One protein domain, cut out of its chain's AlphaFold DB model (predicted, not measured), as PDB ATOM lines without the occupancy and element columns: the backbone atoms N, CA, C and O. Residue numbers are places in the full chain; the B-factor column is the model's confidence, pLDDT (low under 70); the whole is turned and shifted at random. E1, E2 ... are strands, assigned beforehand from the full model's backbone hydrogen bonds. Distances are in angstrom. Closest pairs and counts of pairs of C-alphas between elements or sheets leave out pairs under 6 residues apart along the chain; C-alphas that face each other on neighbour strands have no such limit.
ATOM      1  N   ALA A 131     226.265 508.595 420.417       76.56
ATOM      2  CA  ALA A 131     225.584 509.547 419.537       76.56
ATOM      3  C   ALA A 131     224.296 508.941 418.974       76.56
ATOM      4  O   ALA A 131     223.268 509.613 418.978       76.56
ATOM      5  N   SER A 132     224.348 507.662 418.594       77.38
ATOM      6  CA  SER A 132     223.238 506.903 418.004       77.38
ATOM      7  C   SER A 132     222.155 506.477 419.011       77.38
ATOM      8  O   SER A 132     221.441 505.506 418.780       77.38
ATOM      9  N   VAL A 133     222.044 507.132 420.171       85.38
ATOM     10  CA  VAL A 133     221.001 506.847 421.165       85.38
ATOM     11  C   VAL A 133     220.230 508.134 421.468       85.38
ATOM     12  O   VAL A 133     220.860 509.144 421.787       85.38
ATOM     13  N   PRO A 134     218.884 508.119 421.436       87.12
ATOM     14  CA  PRO A 134     218.011 507.032 420.972       87.12
ATOM     15  C   PRO A 134     217.810 506.998 419.449       87.12
ATOM     16  O   PRO A 134     217.168 506.078 418.950       87.12
ATOM     17  N   THR A 135     218.319 507.988 418.716       82.00
ATOM     18  CA  THR A 135     218.246 508.061 417.248       82.00
ATOM     19  C   THR A 135     219.634 508.158 416.643       82.00
ATOM     20  O   THR A 135     220.593 508.327 417.386       82.00
ATOM     21  N   ASP A 136     219.732 508.092 415.316       74.69
ATOM     22  CA  ASP A 136     220.910 508.545 414.577       74.69
ATOM     23  C   ASP A 136     220.746 510.045 414.277       74.69
ATOM     24  O   ASP A 136     220.053 510.402 413.318       74.69
ATOM     25  N   ILE A 189     214.497 507.785 404.612       70.44
ATOM     26  CA  ILE A 189     214.093 509.201 404.731       70.44
ATOM     27  C   ILE A 189     214.175 509.900 403.360       70.44
ATOM     28  O   ILE A 189     213.311 510.704 403.009       70.44
ATOM     29  N   THR A 190     215.180 509.543 402.554       70.62
ATOM     30  CA  THR A 190     215.311 510.028 401.174       70.62
ATOM     31  C   THR A 190     214.184 509.502 400.285       70.62
ATOM     32  O   THR A 190     213.578 510.287 399.560       70.62
ATOM     33  N   SER A 191     213.858 508.203 400.356       75.69
ATOM     34  CA  SER A 191     212.738 507.622 399.597       75.69
ATOM     35  C   SER A 191     211.389 508.217 399.999       75.69
ATOM     36  O   SER A 191     210.539 508.427 399.145       75.69
ATOM     37  N   GLN A 192     211.248 508.566 401.280       84.75
ATOM     38  CA  GLN A 192     210.087 509.243 401.843       84.75
ATOM     39  C   GLN A 192     209.978 510.707 401.430       84.75
ATOM     40  O   GLN A 192     208.986 511.324 401.776       84.75
ATOM     41  N   GLY A 193     210.986 511.298 400.780       83.44
ATOM     42  CA  GLY A 193     210.972 512.709 400.391       83.44
ATOM     43  C   GLY A 193     211.182 513.709 401.536       83.44
ATOM     44  O   GLY A 193     211.194 514.910 401.287       83.44
ATOM     45  N   ILE A 194     211.422 513.243 402.766       85.75
ATOM     46  CA  ILE A 194     211.583 514.088 403.966       85.75
ATOM     47  C   ILE A 194     213.055 514.248 404.392       85.75
ATOM     48  O   ILE A 194     213.346 514.718 405.484       85.75
ATOM     49  N   GLY A 195     214.014 513.880 403.533       77.38
ATOM     50  CA  GLY A 195     215.461 513.904 403.829       77.38
ATOM     51  C   GLY A 195     216.039 515.267 404.210       77.38
ATOM     52  O   GLY A 195     217.071 515.333 404.868       77.38
ATOM     53  N   LEU A 196     215.374 516.349 403.808       75.00
ATOM     54  CA  LEU A 196     215.757 517.728 404.121       75.00
ATOM     55  C   LEU A 196     214.737 518.424 405.033       75.00
ATOM     56  O   LEU A 196     214.864 519.617 405.283       75.00
ATOM     57  N   ASP A 197     213.730 517.688 405.509       84.88
ATOM     58  CA  ASP A 197     212.717 518.200 406.422       84.88
ATOM     59  C   ASP A 197     213.224 518.059 407.864       84.88
ATOM     60  O   ASP A 197     213.435 516.952 408.369       84.88
ATOM     61  N   SER A 198     213.447 519.199 408.507       84.75
ATOM     62  CA  SER A 198     213.930 519.325 409.887       84.75
ATOM     63  C   SER A 198     212.884 518.962 410.945       84.75
ATOM     64  O   SER A 198     213.250 518.619 412.066       84.75
ATOM     65  N   ILE A 199     211.596 518.998 410.594       89.88
ATOM     66  CA  ILE A 199     210.479 518.688 411.490       89.88
ATOM     67  C   ILE A 199     210.139 517.198 411.386       89.88
ATOM     68  O   ILE A 199     210.127 516.456 412.375       89.88
ATOM     69  N   ARG A 200     209.866 516.727 410.164       91.19
ATOM     70  CA  ARG A 200     209.341 515.378 409.890       91.19
ATOM     71  C   ARG A 200     210.443 514.353 409.701       91.19
ATOM     72  O   ARG A 200     210.292 513.202 410.117       91.19
ATOM     73  N   GLY A 201     211.533 514.761 409.067       86.38
ATOM     74  CA  GLY A 201     212.599 513.883 408.624       86.38
ATOM     75  C   GLY A 201     213.693 513.735 409.659       86.38
ATOM     76  O   GLY A 201     213.584 512.914 410.574       86.38
ATOM     77  N   LEU A 202     214.756 514.506 409.458       78.38
ATOM     78  CA  LEU A 202     215.994 514.415 410.215       78.38
ATOM     79  C   LEU A 202     215.752 514.653 411.711       78.38
ATOM     80  O   LEU A 202     214.905 515.444 412.109       78.38
ATOM     81  N   SER A 203     216.508 513.946 412.545       81.69
ATOM     82  CA  SER A 203     216.414 514.038 414.002       81.69
ATOM     83  C   SER A 203     217.653 514.726 414.557       81.69
ATOM     84  O   SER A 203     218.763 514.411 414.139       81.69
ATOM     85  N   SER A 204     217.487 515.608 415.542       87.12
ATOM     86  CA  SER A 204     218.591 516.087 416.386       87.12
ATOM     87  C   SER A 204     218.665 515.338 417.729       87.12
ATOM     88  O   SER A 204     219.625 515.498 418.485       87.12
ATOM     89  N   SER A 205     217.667 514.498 418.034       90.75
ATOM     90  CA  SER A 205     217.450 513.861 419.336       90.75
ATOM     91  C   SER A 205     218.533 512.834 419.673       90.75
ATOM     92  O   SER A 205     218.462 511.660 419.292       90.75
ATOM     93  N   SER A 206     219.538 513.267 420.432       88.12
ATOM     94  CA  SER A 206     220.676 512.450 420.849       88.12
ATOM     95  C   SER A 206     221.118 512.750 422.273       88.12
ATOM     96  O   SER A 206     221.083 513.894 422.726       88.12
ATOM     97  N   GLN A 207     221.673 511.733 422.937       88.06
ATOM     98  CA  GLN A 207     222.393 511.877 424.208       88.06
ATOM     99  C   GLN A 207     223.558 512.880 424.138       88.06
ATOM    100  O   GLN A 207     224.043 513.325 425.174       88.06
ATOM    101  N   ARG A 208     224.038 513.221 422.934       86.00
ATOM    102  CA  ARG A 208     225.114 514.201 422.717       86.00
ATOM    103  C   ARG A 208     224.648 515.582 422.288       86.00
ATOM    104  O   ARG A 208     225.502 516.429 422.026       86.00
ATOM    105  N   ARG A 209     223.343 515.814 422.154       88.38
ATOM    106  CA  ARG A 209     222.849 517.107 421.675       88.38
ATOM    107  C   ARG A 209     223.186 518.228 422.664       88.38
ATOM    108  O   ARG A 209     223.723 519.255 422.254       88.38
ATOM    109  N   GLU A 210     222.989 517.992 423.958       90.62
ATOM    110  CA  GLU A 210     223.376 518.889 425.053       90.62
ATOM    111  C   GLU A 210     223.717 518.109 426.329       90.62
ATOM    112  O   GLU A 210     223.393 516.926 426.458       90.62
ATOM    113  N   SER A 211     224.371 518.780 427.281       90.75
ATOM    114  CA  SER A 211     224.656 518.242 428.614       90.75
ATOM    115  C   SER A 211     224.161 519.200 429.704       90.75
ATOM    116  O   SER A 211     224.628 520.342 429.733       90.75
ATOM    117  N   PRO A 212     223.267 518.768 430.616       92.56
ATOM    118  CA  PRO A 212     222.595 517.463 430.632       92.56
ATOM    119  C   PRO A 212     221.623 517.304 429.450       92.56
ATOM    120  O   PRO A 212     221.062 518.289 428.985       92.56
ATOM    121  N   THR A 213     221.427 516.067 428.979       92.12
ATOM    122  CA  THR A 213     220.533 515.769 427.844       92.12
ATOM    123  C   THR A 213     219.059 515.938 428.219       92.12
ATOM    124  O   THR A 213     218.652 515.538 429.312       92.12
ATOM    125  N   GLN A 214     218.260 516.486 427.298       94.00
ATOM    126  CA  GLN A 214     216.793 516.523 427.384       94.00
ATOM    127  C   GLN A 214     216.113 515.396 426.593       94.00
ATOM    128  O   GLN A 214     214.897 515.390 426.408       94.00
ATOM    129  N   VAL A 215     216.904 514.434 426.114       94.56
ATOM    130  CA  VAL A 215     216.426 513.352 425.262       94.56
ATOM    131  C   VAL A 215     216.338 512.066 426.064       94.56
ATOM    132  O   VAL A 215     217.331 511.554 426.590       94.56
ATOM    133  N   PHE A 216     215.146 511.488 426.085       95.38
ATOM    134  CA  PHE A 216     214.886 510.159 426.606       95.38
ATOM    135  C   PHE A 216     214.451 509.229 425.475       95.38
ATOM    136  O   PHE A 216     213.726 509.613 424.563       95.38
ATOM    137  N   GLY A 217     214.868 507.970 425.522       94.56
ATOM    138  CA  GLY A 217     214.415 506.995 424.544       94.56
ATOM    139  C   GLY A 217     215.306 505.774 424.458       94.56
ATOM    140  O   GLY A 217     216.252 505.599 425.227       94.56
ATOM    141  N   PHE A 218     215.005 504.931 423.480       92.12
ATOM    142  CA  PHE A 218     215.793 503.755 423.157       92.12
ATOM    143  C   PHE A 218     215.648 503.401 421.680       92.12
ATOM    144  O   PHE A 218     214.612 503.639 421.059       92.12
ATOM    145  N   ASN A 219     216.675 502.751 421.146       89.94
ATOM    146  CA  ASN A 219     216.614 502.059 419.873       89.94
ATOM    147  C   ASN A 219     216.934 500.575 420.024       89.94
ATOM    148  O   ASN A 219     217.495 500.103 421.014       89.94
ATOM    149  N   THR A 220     216.524 499.814 419.020       88.31
ATOM    150  CA  THR A 220     216.881 498.403 418.885       88.31
ATOM    151  C   THR A 220     218.087 498.258 417.958       88.31
ATOM    152  O   THR A 220     218.289 499.115 417.100       88.31
ATOM    153  N   PRO A 221     218.847 497.148 418.035       83.94
ATOM    154  CA  PRO A 221     219.947 496.888 417.102       83.94
ATOM    155  C   PRO A 221     219.533 496.875 415.623       83.94
ATOM    156  O   PRO A 221     220.377 497.049 414.754       83.94
ATOM    157  N   GLY A 222     218.245 496.645 415.339       80.69
ATOM    158  CA  GLY A 222     217.686 496.705 413.990       80.69
ATOM    159  C   GLY A 222     217.285 498.109 413.530       80.69
ATOM    160  O   GLY A 222     216.883 498.243 412.387       80.69
ATOM    161  N   GLY A 223     217.355 499.136 414.383       82.12
ATOM    162  CA  GLY A 223     217.044 500.523 414.012       82.12
ATOM    163  C   GLY A 223     215.613 500.990 414.310       82.12
ATOM    164  O   GLY A 223     215.245 502.089 413.914       82.12
ATOM    165  N   HIS A 224     214.788 500.211 415.022       88.00
ATOM    166  CA  HIS A 224     213.525 500.740 415.570       88.00
ATOM    167  C   HIS A 224     213.812 501.708 416.714       88.00
ATOM    168  O   HIS A 224     214.669 501.397 417.541       88.00
ATOM    169  N   GLN A 225     213.076 502.813 416.799       92.12
ATOM    170  CA  GLN A 225     213.338 503.916 417.722       92.12
ATOM    171  C   GLN A 225     212.070 504.329 418.473       92.12
ATOM    172  O   GLN A 225     210.975 504.384 417.906       92.12
ATOM    173  N   PHE A 226     212.258 504.674 419.743       95.12
ATOM    174  CA  PHE A 226     211.310 505.416 420.557       95.12
ATOM    175  C   PHE A 226     212.025 506.600 421.206       95.12
ATOM    176  O   PHE A 226     213.070 506.414 421.832       95.12
ATOM    177  N   VAL A 227     211.464 507.797 421.057       96.38
ATOM    178  CA  VAL A 227     212.090 509.060 421.456       96.38
ATOM    179  C   VAL A 227     211.060 509.941 422.142       96.38
ATOM    180  O   VAL A 227     209.960 510.112 421.622       96.38
ATOM    181  N   MET A 228     211.445 510.520 423.269       97.31
ATOM    182  CA  MET A 228     210.790 511.632 423.941       97.31
ATOM    183  C   MET A 228     211.832 512.740 424.094       97.31
ATOM    184  O   MET A 228     212.922 512.501 424.618       97.31
ATOM    185  N   ASP A 229     211.513 513.923 423.603       95.44
ATOM    186  CA  ASP A 229     212.436 515.036 423.495       95.44
ATOM    187  C   ASP A 229     211.783 516.305 424.034       95.44
ATOM    188  O   ASP A 229     210.823 516.814 423.449       95.44
ATOM    189  N   ASP A 230     212.304 516.807 425.152       95.38
ATOM    190  CA  ASP A 230     211.756 517.996 425.814       95.38
ATOM    191  C   ASP A 230     212.186 519.311 425.134       95.38
ATOM    192  O   ASP A 230     211.751 520.394 425.539       95.38
ATOM    193  N   GLY A 231     212.959 519.206 424.048       93.50
ATOM    194  CA  GLY A 231     213.399 520.303 423.203       93.50
ATOM    195  C   GLY A 231     214.860 520.689 423.424       93.50
ATOM    196  O   GLY A 231     215.573 520.154 424.269       93.50
ATOM    197  N   THR A 232     215.347 521.621 422.617       92.31
ATOM    198  CA  THR A 232     216.694 522.164 422.764       92.31
ATOM    199  C   THR A 232     216.788 523.120 423.949       92.31
ATOM    200  O   THR A 232     215.841 523.834 424.283       92.31
ATOM    201  N   LEU A 233     217.980 523.210 424.541       91.88
ATOM    202  CA  LEU A 233     218.341 524.268 425.484       91.88
ATOM    203  C   LEU A 233     219.421 525.184 424.897       91.88
ATOM    204  O   LEU A 233     220.294 524.695 424.174       91.88
ATOM    205  N   PRO A 234     219.415 526.486 425.235       92.62
ATOM    206  CA  PRO A 234     220.510 527.381 424.899       92.62
ATOM    207  C   PRO A 234     221.745 527.085 425.760       92.62
ATOM    208  O   PRO A 234     221.646 526.610 426.899       92.62
ATOM    209  N   ASN A 235     222.924 527.429 425.242       92.56
ATOM    210  CA  ASN A 235     224.164 527.300 426.000       92.56
ATOM    211  C   ASN A 235     224.160 528.213 427.242       92.56
ATOM    212  O   ASN A 235     223.909 529.412 427.146       92.56
ATOM    213  N   SER A 236     224.512 527.667 428.405       92.31
ATOM    214  CA  SER A 236     224.587 528.375 429.688       92.31
ATOM    215  C   SER A 236     225.591 527.713 430.641       92.31
ATOM    216  O   SER A 236     226.155 526.664 430.335       92.31
ATOM    217  N   ASP A 237     225.780 528.282 431.834       93.31
ATOM    218  CA  ASP A 237     226.612 527.678 432.889       93.31
ATOM    219  C   ASP A 237     226.081 526.310 433.361       93.31
ATOM    220  O   ASP A 237     226.828 525.496 433.899       93.31
ATOM    221  N   THR A 238     224.787 526.049 433.153       90.62
ATOM    222  CA  THR A 238     224.104 524.806 433.543       90.62
ATOM    223  C   THR A 238     223.779 523.890 432.366       90.62
ATOM    224  O   THR A 238     223.280 522.788 432.585       90.62
ATOM    225  N   CYS A 239     224.025 524.332 431.130       92.06
ATOM    226  CA  CYS A 239     223.772 523.551 429.923       92.06
ATOM    227  C   CYS A 239     224.864 523.799 428.881       92.06
ATOM    228  O   CYS A 239     224.994 524.900 428.346       92.06
ATOM    229  N   LEU A 240     225.642 522.767 428.569       90.88
ATOM    230  CA  LEU A 240     226.691 522.843 427.561       90.88
ATOM    231  C   LEU A 240     226.152 522.372 426.212       90.88
ATOM    232  O   LEU A 240     225.717 521.225 426.085       90.88
ATOM    233  N   THR A 241     226.264 523.233 425.199       89.44
ATOM    234  CA  THR A 241     225.966 522.889 423.800       89.44
ATOM    235  C   THR A 241     227.193 523.117 422.898       89.44
ATOM    236  O   THR A 241     228.055 523.952 423.225       89.44
ATOM    237  N   PRO A 242     227.328 522.373 421.781       81.75
ATOM    238  CA  PRO A 242     228.390 522.589 420.787       81.75
ATOM    239  C   PRO A 242     228.239 523.904 420.004       81.75
ATOM    240  O   PRO A 242     229.217 524.593 419.730       81.75
ATOM    241  N   ASP A 243     227.005 524.263 419.682       83.31
ATOM    242  CA  ASP A 243     226.550 525.464 418.985       83.31
ATOM    243  C   ASP A 243     226.138 526.538 420.003       83.31
ATOM    244  O   ASP A 243     225.026 526.574 420.526       83.31
ATOM    245  N   LYS A 244     227.071 527.442 420.305       86.00
ATOM    246  CA  LYS A 244     226.909 528.435 421.381       86.00
ATOM    247  C   LYS A 244     225.740 529.403 421.198       86.00
ATOM    248  O   LYS A 244     225.290 529.972 422.185       86.00
ATOM    249  N   GLU A 245     225.256 529.559 419.971       86.88
ATOM    250  CA  GLU A 245     224.149 530.449 419.605       86.88
ATOM    251  C   GLU A 245     222.801 529.714 419.482       86.88
ATOM    252  O   GLU A 245     221.827 530.298 419.020       86.88
ATOM    253  N   ARG A 246     222.724 528.435 419.887       87.06
ATOM    254  CA  ARG A 246     221.496 527.630 419.819       87.06
ATOM    255  C   ARG A 246     220.339 528.274 420.584       87.06
ATOM    256  O   ARG A 246     220.471 528.612 421.761       87.06
ATOM    257  N   GLU A 247     219.180 528.322 419.937       86.06
ATOM    258  CA  GLU A 247     217.914 528.700 420.562       86.06
ATOM    259  C   GLU A 247     217.284 527.527 421.327       86.06
ATOM    260  O   GLU A 247     217.430 526.354 420.965       86.06
ATOM    261  N   GLY A 248     216.584 527.845 422.415       89.56
ATOM    262  CA  GLY A 248     215.842 526.857 423.193       89.56
ATOM    263  C   GLY A 248     214.451 526.581 422.622       89.56
ATOM    264  O   GLY A 248     213.838 527.467 422.036       89.56
ATOM    265  N   GLY A 249     213.928 525.382 422.867       87.00
ATOM    266  CA  GLY A 249     212.551 525.001 422.539       87.00
ATOM    267  C   GLY A 249     212.335 524.397 421.147       87.00
ATOM    268  O   GLY A 249     211.195 524.075 420.822       87.00
ATOM    269  N   LEU A 250     213.396 524.199 420.360       88.69
ATOM    270  CA  LEU A 250     213.348 523.501 419.068       88.69
ATOM    271  C   LEU A 250     213.367 521.979 419.268       88.69
ATOM    272  O   LEU A 250     213.765 521.505 420.330       88.69
ATOM    273  N   SER A 251     212.970 521.194 418.262       87.94
ATOM    274  CA  SER A 251     212.979 519.718 418.294       87.94
ATOM    275  C   SER A 251     212.259 519.108 419.507       87.94
ATOM    276  O   SER A 251     212.665 518.075 420.037       87.94
ATOM    277  N   LYS A 252     211.181 519.748 419.968       94.00
ATOM    278  CA  LYS A 252     210.356 519.252 421.071       94.00
ATOM    279  C   LYS A 252     209.322 518.266 420.538       94.00
ATOM    280  O   LYS A 252     208.357 518.677 419.891       94.00
ATOM    281  N   LEU A 253     209.539 516.971 420.761       95.62
ATOM    282  CA  LEU A 253     208.786 515.929 420.070       95.62
ATOM    283  C   LEU A 253     208.720 514.592 420.814       95.62
ATOM    284  O   LEU A 253     209.529 514.269 421.676       95.62
ATOM    285  N   THR A 254     207.764 513.759 420.419       97.75
ATOM    286  CA  THR A 254     207.770 512.316 420.676       97.75
ATOM    287  C   THR A 254     207.716 511.583 419.342       97.75
ATOM    288  O   THR A 254     206.882 511.892 418.490       97.75
ATOM    289  N   ARG A 255     208.588 510.590 419.149       95.69
ATOM    290  CA  ARG A 255     208.710 509.858 417.881       95.69
ATOM    291  C   ARG A 255     208.750 508.355 418.097       95.69
ATOM    292  O   ARG A 255     209.535 507.840 418.892       95.69
ATOM    293  N   PHE A 256     207.951 507.656 417.304       96.00
ATOM    294  CA  PHE A 256     208.034 506.217 417.099       96.00
ATOM    295  C   PHE A 256     208.460 505.984 415.659       96.00
ATOM    296  O   PHE A 256     207.766 506.417 414.740       96.00
ATOM    297  N   ARG A 257     209.585 505.302 415.452       92.12
ATOM    298  CA  ARG A 257     210.091 505.020 414.106       92.12
ATOM    299  C   ARG A 257     210.431 503.546 413.963       92.12
ATOM    300  O   ARG A 257     211.074 502.946 414.823       92.12
ATOM    301  N   SER A 258     209.970 502.941 412.878       90.75
ATOM    302  CA  SER A 258     210.386 501.596 412.492       90.75
ATOM    303  C   SER A 258     211.756 501.624 411.816       90.75
ATOM    304  O   SER A 258     212.126 502.634 411.225       90.75
ATOM    305  N   ALA A 259     212.473 500.501 411.841       84.50
ATOM    306  CA  ALA A 259     213.738 500.349 411.127       84.50
ATOM    307  C   ALA A 259     213.642 500.721 409.636       84.50
ATOM    308  O   ALA A 259     214.519 501.396 409.123       84.50
ATOM    309  N   GLY A 260     212.542 500.343 408.971       81.12
ATOM    310  CA  GLY A 260     212.280 500.668 407.564       81.12
ATOM    311  C   GLY A 260     211.704 502.068 407.330       81.12
ATOM    312  O   GLY A 260     211.175 502.337 406.262       81.12
ATOM    313  N   GLY A 261     211.713 502.942 408.336       84.31
ATOM    314  CA  GLY A 261     211.403 504.360 408.184       84.31
ATOM    315  C   GLY A 261     209.965 504.794 408.458       84.31
ATOM    316  O   GLY A 261     209.748 505.985 408.665       84.31
ATOM    317  N   ALA A 262     208.980 503.890 408.529       92.25
ATOM    318  CA  ALA A 262     207.621 504.289 408.917       92.25
ATOM    319  C   ALA A 262     207.631 504.961 410.292       92.25
ATOM    320  O   ALA A 262     208.360 504.518 411.188       92.25
ATOM    321  N   GLN A 263     206.826 506.006 410.451       94.88
ATOM    322  CA  GLN A 263     206.927 506.906 411.586       94.88
ATOM    323  C   GLN A 263     205.567 507.401 412.061       94.88
ATOM    324  O   GLN A 263     204.678 507.674 411.260       94.88
ATOM    325  N   ILE A 264     205.469 507.572 413.378       97.75
ATOM    326  CA  ILE A 264     204.486 508.424 414.043       97.75
ATOM    327  C   ILE A 264     205.268 509.488 414.810       97.75
ATOM    328  O   ILE A 264     206.166 509.163 415.593       97.75
ATOM    329  N   LEU A 265     204.936 510.748 414.573       97.19
ATOM    330  CA  LEU A 265     205.590 511.908 415.152       97.19
ATOM    331  C   LEU A 265     204.545 512.823 415.782       97.19
ATOM    332  O   LEU A 265     203.569 513.193 415.140       97.19
ATOM    333  N   PHE A 266     204.802 513.212 417.021       97.75
ATOM    334  CA  PHE A 266     204.132 514.301 417.716       97.75
ATOM    335  C   PHE A 266     205.181 515.386 417.898       97.75
ATOM    336  O   PHE A 266     206.195 515.121 418.540       97.75
ATOM    337  N   HIS A 267     204.993 516.556 417.303       96.19
ATOM    338  CA  HIS A 267     205.986 517.623 417.344       96.19
ATOM    339  C   HIS A 267     205.359 518.871 417.954       96.19
ATOM    340  O   HIS A 267     204.625 519.590 417.284       96.19
ATOM    341  N   ASP A 268     205.667 519.143 419.219       94.19
ATOM    342  CA  ASP A 268     205.120 520.281 419.961       94.19
ATOM    343  C   ASP A 268     205.657 521.617 419.430       94.19
ATOM    344  O   ASP A 268     204.933 522.606 419.471       94.19
ATOM    345  N   GLY A 269     206.902 521.646 418.926       89.56
ATOM    346  CA  GLY A 269     207.507 522.848 418.320       89.56
ATOM    347  C   GLY A 269     206.729 523.351 417.097       89.56
ATOM    348  O   GLY A 269     206.191 524.452 417.112       89.56
ATOM    349  N   ALA A 270     206.582 522.499 416.076       92.12
ATOM    350  CA  ALA A 270     205.750 522.757 414.899       92.12
ATOM    351  C   ALA A 270     204.225 522.670 415.152       92.12
ATOM    352  O   ALA A 270     203.430 523.131 414.335       92.12
ATOM    353  N   GLY A 271     203.796 522.066 416.264       94.56
ATOM    354  CA  GLY A 271     202.386 521.867 416.609       94.56
ATOM    355  C   GLY A 271     201.664 520.838 415.733       94.56
ATOM    356  O   GLY A 271     200.471 520.999 415.476       94.56
ATOM    357  N   ILE A 272     202.365 519.795 415.273       96.62
ATOM    358  CA  ILE A 272     201.814 518.795 414.345       96.62
ATOM    359  C   ILE A 272     201.776 517.380 414.914       96.62
ATOM    360  O   ILE A 272     202.587 516.985 415.758       96.62
ATOM    361  N   VAL A 273     200.876 516.575 414.354       98.12
ATOM    362  CA  VAL A 273     200.945 515.111 414.410       98.12
ATOM    363  C   VAL A 273     201.099 514.580 412.995       98.12
ATOM    364  O   VAL A 273     200.312 514.927 412.118       98.12
ATOM    365  N   TYR A 274     202.089 513.721 412.774       98.00
ATOM    366  CA  TYR A 274     202.437 513.212 411.453       98.00
ATOM    367  C   TYR A 274     202.604 511.696 411.456       98.00
ATOM    368  O   TYR A 274     203.250 511.128 412.342       98.00
ATOM    369  N   ILE A 275     202.030 511.038 410.451       98.19
ATOM    370  CA  ILE A 275     202.114 509.592 410.246       98.19
ATOM    371  C   ILE A 275     202.495 509.332 408.793       98.19
ATOM    372  O   ILE A 275     201.812 509.806 407.891       98.19
ATOM    373  N   ILE A 276     203.542 508.538 408.568       97.62
ATOM    374  CA  ILE A 276     204.031 508.173 407.230       97.62
ATOM    375  C   ILE A 276     204.431 506.697 407.183       97.62
ATOM    376  O   ILE A 276     204.952 506.140 408.158       97.62
ATOM    377  N   ASN A 277     204.184 506.046 406.044       95.38
ATOM    378  CA  ASN A 277     204.653 504.682 405.798       95.38
ATOM    379  C   ASN A 277     206.153 504.641 405.429       95.38
ATOM    380  O   ASN A 277     206.831 505.657 405.335       95.38
ATOM    381  N   GLN A 278     206.705 503.446 405.229       90.00
ATOM    382  CA  GLN A 278     208.135 503.249 404.965       90.00
ATOM    383  C   GLN A 278     208.622 503.996 403.715       90.00
ATOM    384  O   GLN A 278     209.696 504.579 403.750       90.00
ATOM    385  N   ASN A 279     207.811 504.036 402.655       90.25
ATOM    386  CA  ASN A 279     208.225 504.545 401.344       90.25
ATOM    387  C   ASN A 279     207.760 505.984 401.060       90.25
ATOM    388  O   ASN A 279     208.040 506.502 399.989       90.25
ATOM    389  N   GLY A 280     206.987 506.602 401.956       91.94
ATOM    390  CA  GLY A 280     206.369 507.916 401.739       91.94
ATOM    391  C   GLY A 280     205.211 507.943 400.741       91.94
ATOM    392  O   GLY A 280     204.702 509.014 400.428       91.94
ATOM    393  N   SER A 281     204.740 506.781 400.285       95.50
ATOM    394  CA  SER A 281     203.604 506.674 399.361       95.50
ATOM    395  C   SER A 281     202.245 506.936 400.021       95.50
ATOM    396  O   SER A 281     201.218 506.991 399.343       95.50
ATOM    397  N   SER A 282     202.197 507.074 401.346       97.38
ATOM    398  CA  SER A 282     200.999 507.521 402.061       97.38
ATOM    399  C   SER A 282     201.376 508.210 403.364       97.38
ATOM    400  O   SER A 282     202.226 507.708 404.111       97.38
ATOM    401  N   TRP A 283     200.707 509.321 403.656       98.06
ATOM    402  CA  TRP A 283     200.898 510.061 404.897       98.06
ATOM    403  C   TRP A 283     199.629 510.803 405.328       98.06
ATOM    404  O   TRP A 283     198.733 511.077 404.527       98.06
ATOM    405  N   ILE A 284     199.553 511.096 406.625       98.31
ATOM    406  CA  ILE A 284     198.514 511.924 407.240       98.31
ATOM    407  C   ILE A 284     199.194 512.935 408.157       98.31
ATOM    408  O   ILE A 284     200.052 512.561 408.962       98.31
ATOM    409  N   GLN A 285     198.772 514.194 408.068       98.00
ATOM    410  CA  GLN A 285     199.205 515.265 408.955       98.00
ATOM    411  C   GLN A 285     198.007 515.964 409.587       98.00
ATOM    412  O   GLN A 285     197.038 516.287 408.909       98.00
ATOM    413  N   MET A 286     198.105 516.231 410.883       98.19
ATOM    414  CA  MET A 286     197.229 517.155 411.599       98.19
ATOM    415  C   MET A 286     198.056 518.386 411.959       98.19
ATOM    416  O   MET A 286     199.058 518.254 412.664       98.19
ATOM    417  N   GLY A 287     197.662 519.542 411.425       95.56
ATOM    418  CA  GLY A 287     198.347 520.822 411.586       95.56
ATOM    419  C   GLY A 287     197.893 521.597 412.824       95.56
ATOM    420  O   GLY A 287     196.805 521.372 413.362       95.56
ATOM    421  N   SER A 288     198.713 522.557 413.252       93.88
ATOM    422  CA  SER A 288     198.433 523.421 414.409       93.88
ATOM    423  C   SER A 288     197.264 524.390 414.183       93.88
ATOM    424  O   SER A 288     196.626 524.842 415.133       93.88
ATOM    425  N   ASP A 289     196.937 524.666 412.924       92.75
ATOM    426  CA  ASP A 289     195.805 525.483 412.491       92.75
ATOM    427  C   ASP A 289     194.490 524.693 412.355       92.75
ATOM    428  O   ASP A 289     193.466 525.238 411.934       92.75
ATOM    429  N   GLY A 290     194.505 523.410 412.732       94.12
ATOM    430  CA  GLY A 290     193.349 522.519 412.690       94.12
ATOM    431  C   GLY A 290     193.094 521.874 411.328       94.12
ATOM    432  O   GLY A 290     192.075 521.194 411.175       94.12
ATOM    433  N   LYS A 291     193.983 522.054 410.340       95.56
ATOM    434  CA  LYS A 291     193.907 521.326 409.067       95.56
ATOM    435  C   LYS A 291     194.271 519.854 409.255       95.56
ATOM    436  O   LYS A 291     195.101 519.493 410.090       95.56
ATOM    437  N   ILE A 292     193.663 519.007 408.428       97.31
ATOM    438  CA  ILE A 292     194.054 517.608 408.272       97.31
ATOM    439  C   ILE A 292     194.349 517.381 406.797       97.31
ATOM    440  O   ILE A 292     193.463 517.534 405.958       97.31
ATOM    441  N   ASP A 293     195.584 516.997 406.504       97.50
ATOM    442  CA  ASP A 293     196.043 516.668 405.163       97.50
ATOM    443  C   ASP A 293     196.244 515.149 405.063       97.50
ATOM    444  O   ASP A 293     196.827 514.520 405.951       97.50
ATOM    445  N   VAL A 294     195.729 514.547 403.988       97.94
ATOM    446  CA  VAL A 294     195.807 513.105 403.723       97.94
ATOM    447  C   VAL A 294     196.292 512.895 402.297       97.94
ATOM    448  O   VAL A 294     195.689 513.411 401.358       97.94
ATOM    449  N   TYR A 295     197.342 512.095 402.141       98.12
ATOM    450  CA  TYR A 295     197.896 511.715 400.847       98.12
ATOM    451  C   TYR A 295     198.001 510.191 400.712       98.12
ATOM    452  O   TYR A 295     198.397 509.489 401.646       98.12
ATOM    453  N   SER A 296     197.684 509.688 399.517       97.88
ATOM    454  CA  SER A 296     197.909 508.307 399.088       97.88
ATOM    455  C   SER A 296     198.287 508.307 397.608       97.88
ATOM    456  O   SER A 296     197.609 508.937 396.802       97.88
ATOM    457  N   GLU A 297     199.360 507.604 397.246       96.94
ATOM    458  CA  GLU A 297     199.816 507.457 395.856       96.94
ATOM    459  C   GLU A 297     198.836 506.644 394.993       96.94
ATOM    460  O   GLU A 297     198.764 506.848 393.784       96.94
ATOM    461  N   SER A 298     198.083 505.729 395.612       97.12
ATOM    462  CA  SER A 298     197.113 504.872 394.923       97.12
ATOM    463  C   SER A 298     195.695 505.225 395.360       97.12
ATOM    464  O   SER A 298     195.074 506.124 394.797       97.12
ATOM    465  N   THR A 387     184.862 527.573 389.565       92.12
ATOM    466  CA  THR A 387     186.128 528.278 389.315       92.12
ATOM    467  C   THR A 387     187.258 527.498 389.965       92.12
ATOM    468  O   THR A 387     187.155 527.142 391.136       92.12
ATOM    469  N   ALA A 388     188.316 527.218 389.210       92.81
ATOM    470  CA  ALA A 388     189.482 526.534 389.739       92.81
ATOM    471  C   ALA A 388     190.467 527.516 390.389       92.81
ATOM    472  O   ALA A 388     190.592 528.676 389.988       92.81
ATOM    473  N   ASN A 389     191.167 527.025 391.404       93.88
ATOM    474  CA  ASN A 389     192.248 527.707 392.090       93.88
ATOM    475  C   ASN A 389     193.579 527.335 391.438       93.88
ATOM    476  O   ASN A 389     193.786 526.185 391.051       93.88
ATOM    477  N   ASN A 390     194.512 528.285 391.391       94.50
ATOM    478  CA  ASN A 390     195.897 528.000 391.025       94.50
ATOM    479  C   ASN A 390     196.667 527.527 392.264       94.50
ATOM    480  O   ASN A 390     196.829 528.287 393.217       94.50
ATOM    481  N   LEU A 391     197.176 526.298 392.232       94.75
ATOM    482  CA  LEU A 391     197.953 525.692 393.313       94.75
ATOM    483  C   LEU A 391     199.449 525.865 393.021       94.75
ATOM    484  O   LEU A 391     200.113 525.000 392.453       94.75
ATOM    485  N   THR A 392     199.989 527.031 393.374       93.06
ATOM    486  CA  THR A 392     201.367 527.421 393.020       93.06
ATOM    487  C   THR A 392     202.443 526.627 393.759       93.06
ATOM    488  O   THR A 392     203.531 526.438 393.216       93.06
ATOM    489  N   VAL A 393     202.134 526.152 394.968       92.75
ATOM    490  CA  VAL A 393     203.033 525.338 395.806       92.75
ATOM    491  C   VAL A 393     203.111 523.877 395.355       92.75
ATOM    492  O   VAL A 393     204.072 523.177 395.676       92.75
ATOM    493  N   ASN A 394     202.128 523.425 394.575       93.94
ATOM    494  CA  ASN A 394     202.031 522.055 394.098       93.94
ATOM    495  C   ASN A 394     202.889 521.810 392.848       93.94
ATOM    496  O   ASN A 394     203.112 522.681 391.987       93.94
ATOM    497  N   ARG A 395     203.379 520.577 392.727       93.06
ATOM    498  CA  ARG A 395     204.235 520.135 391.626       93.06
ATOM    499  C   ARG A 395     203.437 519.435 390.539       93.06
ATOM    500  O   ARG A 395     203.715 519.701 389.368       93.06
ATOM    501  N   THR A 396     202.482 518.581 390.903       92.94
ATOM    502  CA  THR A 396     201.713 517.768 389.951       92.94
ATOM    503  C   THR A 396     200.335 518.365 389.689       92.94
ATOM    504  O   THR A 396     200.000 518.621 388.533       92.94
ATOM    505  N   VAL A 397     199.567 518.677 390.733       94.06
ATOM    506  CA  VAL A 397     198.231 519.276 390.617       94.06
ATOM    507  C   VAL A 397     198.356 520.796 390.659       94.06
ATOM    508  O   VAL A 397     198.407 521.404 391.720       94.06
ATOM    509  N   LYS A 398     198.443 521.421 389.481       95.19
ATOM    510  CA  LYS A 398     198.644 522.878 389.333       95.19
ATOM    511  C   LYS A 398     197.356 523.695 389.456       95.19
ATOM    512  O   LYS A 398     197.418 524.882 389.769       95.19
ATOM    513  N   GLU A 399     196.215 523.079 389.178       95.44
ATOM    514  CA  GLU A 399     194.906 523.724 389.139       95.44
ATOM    515  C   GLU A 399     193.849 522.738 389.648       95.44
ATOM    516  O   GLU A 399     193.867 521.570 389.261       95.44
ATOM    517  N   SER A 400     192.963 523.191 390.538       96.31
ATOM    518  CA  SER A 400     191.830 522.399 391.035       96.31
ATOM    519  C   SER A 400     190.757 523.295 391.648       96.31
ATOM    520  O   SER A 400     191.060 524.362 392.187       96.31
ATOM    521  N   ILE A 401     189.493 522.862 391.633       96.81
ATOM    522  CA  ILE A 401     188.448 523.534 392.428       96.81
ATOM    523  C   ILE A 401     188.667 523.354 393.940       96.81
ATOM    524  O   ILE A 401     188.142 524.126 394.740       96.81
ATOM    525  N   VAL A 402     189.472 522.367 394.342       95.94
ATOM    526  CA  VAL A 402     189.909 522.174 395.724       95.94
ATOM    527  C   VAL A 402     191.078 523.122 396.005       95.94
ATOM    528  O   VAL A 402     192.099 523.089 395.325       95.94
ATOM    529  N   GLY A 403     190.941 523.983 397.017       92.81
ATOM    530  CA  GLY A 403     191.936 525.024 397.325       92.81
ATOM    531  C   GLY A 403     193.260 524.522 397.917       92.81
ATOM    532  O   GLY A 403     194.203 525.299 398.031       92.81
ATOM    533  N   ARG A 404     193.342 523.244 398.304       93.69
ATOM    534  CA  ARG A 404     194.531 522.604 398.879       93.69
ATOM    535  C   ARG A 404     194.521 521.116 398.544       93.69
ATOM    536  O   ARG A 404     193.559 520.429 398.872       93.69
ATOM    537  N   VAL A 405     195.576 520.632 397.896       96.69
ATOM    538  CA  VAL A 405     195.689 519.235 397.455       96.69
ATOM    539  C   VAL A 405     197.036 518.678 397.923       96.69
ATOM    540  O   VAL A 405     198.058 519.051 397.344       96.69
ATOM    541  N   PRO A 406     197.065 517.835 398.969       97.06
ATOM    542  CA  PRO A 406     198.270 517.130 399.403       97.06
ATOM    543  C   PRO A 406     198.925 516.305 398.286       97.06
ATOM    544  O   PRO A 406     198.233 515.638 397.516       97.06
ATOM    545  N   GLU A 407     200.259 516.320 398.208       96.19
ATOM    546  CA  GLU A 407     201.054 515.530 397.251       96.19
ATOM    547  C   GLU A 407     202.109 514.668 397.967       96.19
ATOM    548  O   GLU A 407     202.297 514.753 399.182       96.19
ATOM    549  N   ALA A 408     202.821 513.835 397.203       94.38
ATOM    550  CA  ALA A 408     203.988 513.118 397.704       94.38
ATOM    551  C   ALA A 408     205.023 514.093 398.278       94.38
ATOM    552  O   ALA A 408     205.278 515.159 397.708       94.38
ATOM    553  N   GLU A 409     205.665 513.681 399.367       92.44
ATOM    554  CA  GLU A 409     206.777 514.427 399.938       92.44
ATOM    555  C   GLU A 409     207.973 514.483 398.962       92.44
ATOM    556  O   GLU A 409     208.216 513.530 398.210       92.44
ATOM    557  N   PRO A 410     208.760 515.572 398.956       90.06
ATOM    558  CA  PRO A 410     208.534 516.811 399.697       90.06
ATOM    559  C   PRO A 410     207.370 517.614 399.099       90.06
ATOM    560  O   PRO A 410     207.396 517.965 397.912       90.06
ATOM    561  N   TRP A 411     206.373 517.939 399.927       92.69
ATOM    562  CA  TRP A 411     205.230 518.747 399.512       92.69
ATOM    563  C   TRP A 411     205.397 520.211 399.930       92.69
ATOM    564  O   TRP A 411     205.627 520.532 401.091       92.69
ATOM    565  N   GLY A 412     205.264 521.134 398.973       90.81
ATOM    566  CA  GLY A 412     205.434 522.571 399.219       90.81
ATOM    567  C   GLY A 412     204.269 523.242 399.952       90.81
ATOM    568  O   GLY A 412     204.360 524.428 400.251       90.81
ATOM    569  N   GLY A 413     203.168 522.522 400.191       92.19
ATOM    570  CA  GLY A 413     201.990 523.042 400.888       92.19
ATOM    571  C   GLY A 413     202.078 522.995 402.414       92.19
ATOM    572  O   GLY A 413     201.140 523.445 403.069       92.19
ATOM    573  N   HIS A 414     203.158 522.458 402.986       93.31
ATOM    574  CA  HIS A 414     203.393 522.497 404.431       93.31
ATOM    575  C   HIS A 414     203.526 523.943 404.919       93.31
ATOM    576  O   HIS A 414     204.277 524.727 404.339       93.31
ATOM    577  N   ASP A 415     202.791 524.282 405.977       90.12
ATOM    578  CA  ASP A 415     202.774 525.634 406.551       90.12
ATOM    579  C   ASP A 415     203.843 525.795 407.653       90.12
ATOM    580  O   ASP A 415     204.126 526.905 408.101       90.12
ATOM    581  N   GLU A 416     204.443 524.688 408.100       91.69
ATOM    582  CA  GLU A 416     205.416 524.647 409.187       91.69
ATOM    583  C   GLU A 416     206.784 525.182 408.748       91.69
ATOM    584  O   GLU A 416     207.382 524.722 407.767       91.69
ATOM    585  N   GLU A 417     207.315 526.127 409.524       85.81
ATOM    586  CA  GLU A 417     208.665 526.644 409.329       85.81
ATOM    587  C   GLU A 417     209.712 525.578 409.675       85.81
ATOM    588  O   GLU A 417     209.598 524.844 410.656       85.81
ATOM    589  N   GLN A 418     210.750 525.493 408.844       85.19
ATOM    590  CA  GLN A 418     211.864 524.583 409.075       85.19
ATOM    591  C   GLN A 418     212.734 525.099 410.229       85.19
ATOM    592  O   GLN A 418     213.079 526.279 410.281       85.19
ATOM    593  N   GLU A 419     213.125 524.203 411.127       84.00
ATOM    594  CA  GLU A 419     213.992 524.493 412.263       84.00
ATOM    595  C   GLU A 419     215.469 524.279 411.905       84.00
ATOM    596  O   GLU A 419     215.845 523.401 411.122       84.00
ATOM    597  N   ASN A 420     216.351 525.050 412.547       80.12
ATOM    598  CA  ASN A 420     217.775 524.740 412.519       80.12
ATOM    599  C   ASN A 420     218.032 523.465 413.324       80.12
ATOM    600  O   ASN A 420     217.795 523.412 414.532       80.12
ATOM    601  N   ILE A 421     218.575 522.446 412.663       80.06
ATOM    602  CA  ILE A 421     218.904 521.188 413.324       80.06
ATOM    603  C   ILE A 421     220.076 521.402 414.288       80.06
ATOM    604  O   ILE A 421     221.187 521.763 413.892       80.06
ATOM    605  N   ALA A 422     219.818 521.116 415.562       84.19
ATOM    606  CA  ALA A 422     220.802 521.169 416.630       84.19
ATOM    607  C   ALA A 422     221.947 520.165 416.416       84.19
ATOM    608  O   ALA A 422     221.729 518.971 416.208       84.19
ATOM    609  N   GLN A 423     223.187 520.649 416.523       79.06
ATOM    610  CA  GLN A 423     224.380 519.816 416.361       79.06
ATOM    611  C   GLN A 423     224.622 518.891 417.562       79.06
ATOM    612  O   GLN A 423     224.639 519.326 418.717       79.06
ATOM    613  N   ALA A 424     224.916 517.618 417.295       79.81
ATOM    614  CA  ALA A 424     225.468 516.721 418.305       79.81
ATOM    615  C   ALA A 424     226.946 517.044 418.585       79.81
ATOM    616  O   ALA A 424     227.715 517.361 417.675       79.81
ATOM    617  N   ALA A 425     227.367 516.922 419.847       78.12
ATOM    618  CA  ALA A 425     228.767 517.081 420.217       78.12
ATOM    619  C   ALA A 425     229.644 516.038 419.507       78.12
ATOM    620  O   ALA A 425     229.355 514.835 419.525       78.12
ATOM    621  N   SER A 426     230.754 516.495 418.920       72.44
ATOM    622  CA  SER A 426     231.778 515.593 418.396       72.44
ATOM    623  C   SER A 426     232.333 514.713 419.523       72.44
ATOM    624  O   SER A 426     232.503 515.196 420.646       72.44
ATOM    625  N   PRO A 427     232.641 513.433 419.251       67.44
ATOM    626  CA  PRO A 427     233.351 512.606 420.216       67.44
ATOM    627  C   PRO A 427     234.688 513.272 420.556       67.44
ATOM    628  O   PRO A 427     235.422 513.675 419.648       67.44
TER     629      PRO A 427
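This is residues 131 to 136, 189 to 298 and 387 to 427 of the 468 residues of an uncharacterized protein of Euryarchaeota archaeon TMED97 (UniProt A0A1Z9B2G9). What is the shape? With little regular structure, it is a wall of seven strands, E1 to E7 in order, a meander, each strand the antiparallel neighbour of the one before; unnamed loops, among them residues 192 to 203, cover one face. How large is it? The 157 printed residues, all strand with 37 in named elements, are compact, with a radius of gyration of 17.0 A and spans of 59 by 34 by 24 A.

Which strands stand where? Edge strands are E1, residues 215 to 219, and E7, 292 to 296; inner ones are E2, 225 to 230, E3, 252 to 257, E4, 263 to 267, E5, 272 to 276, and E6, 282 to 286. How do neighbours pair? Hairpin E1 and E2 has N 216 and O 228 within hydrogen-bond range, 2.9 A.

Which are longest? E2 spans 16.3 A, E3 15.8 A. Where does E1 begin? C-alpha 215 is at (216.426, 513.352, 425.262).  Where does E7 end? C-alpha 296 is at (197.909, 508.307, 399.088).

Where is it cut? C-alphas 136 and 189 are 12.0 A apart, 298 and 387 26.5 A. Which link is long? E2 to E3. Where is confidence low? Residue 427 is under 70.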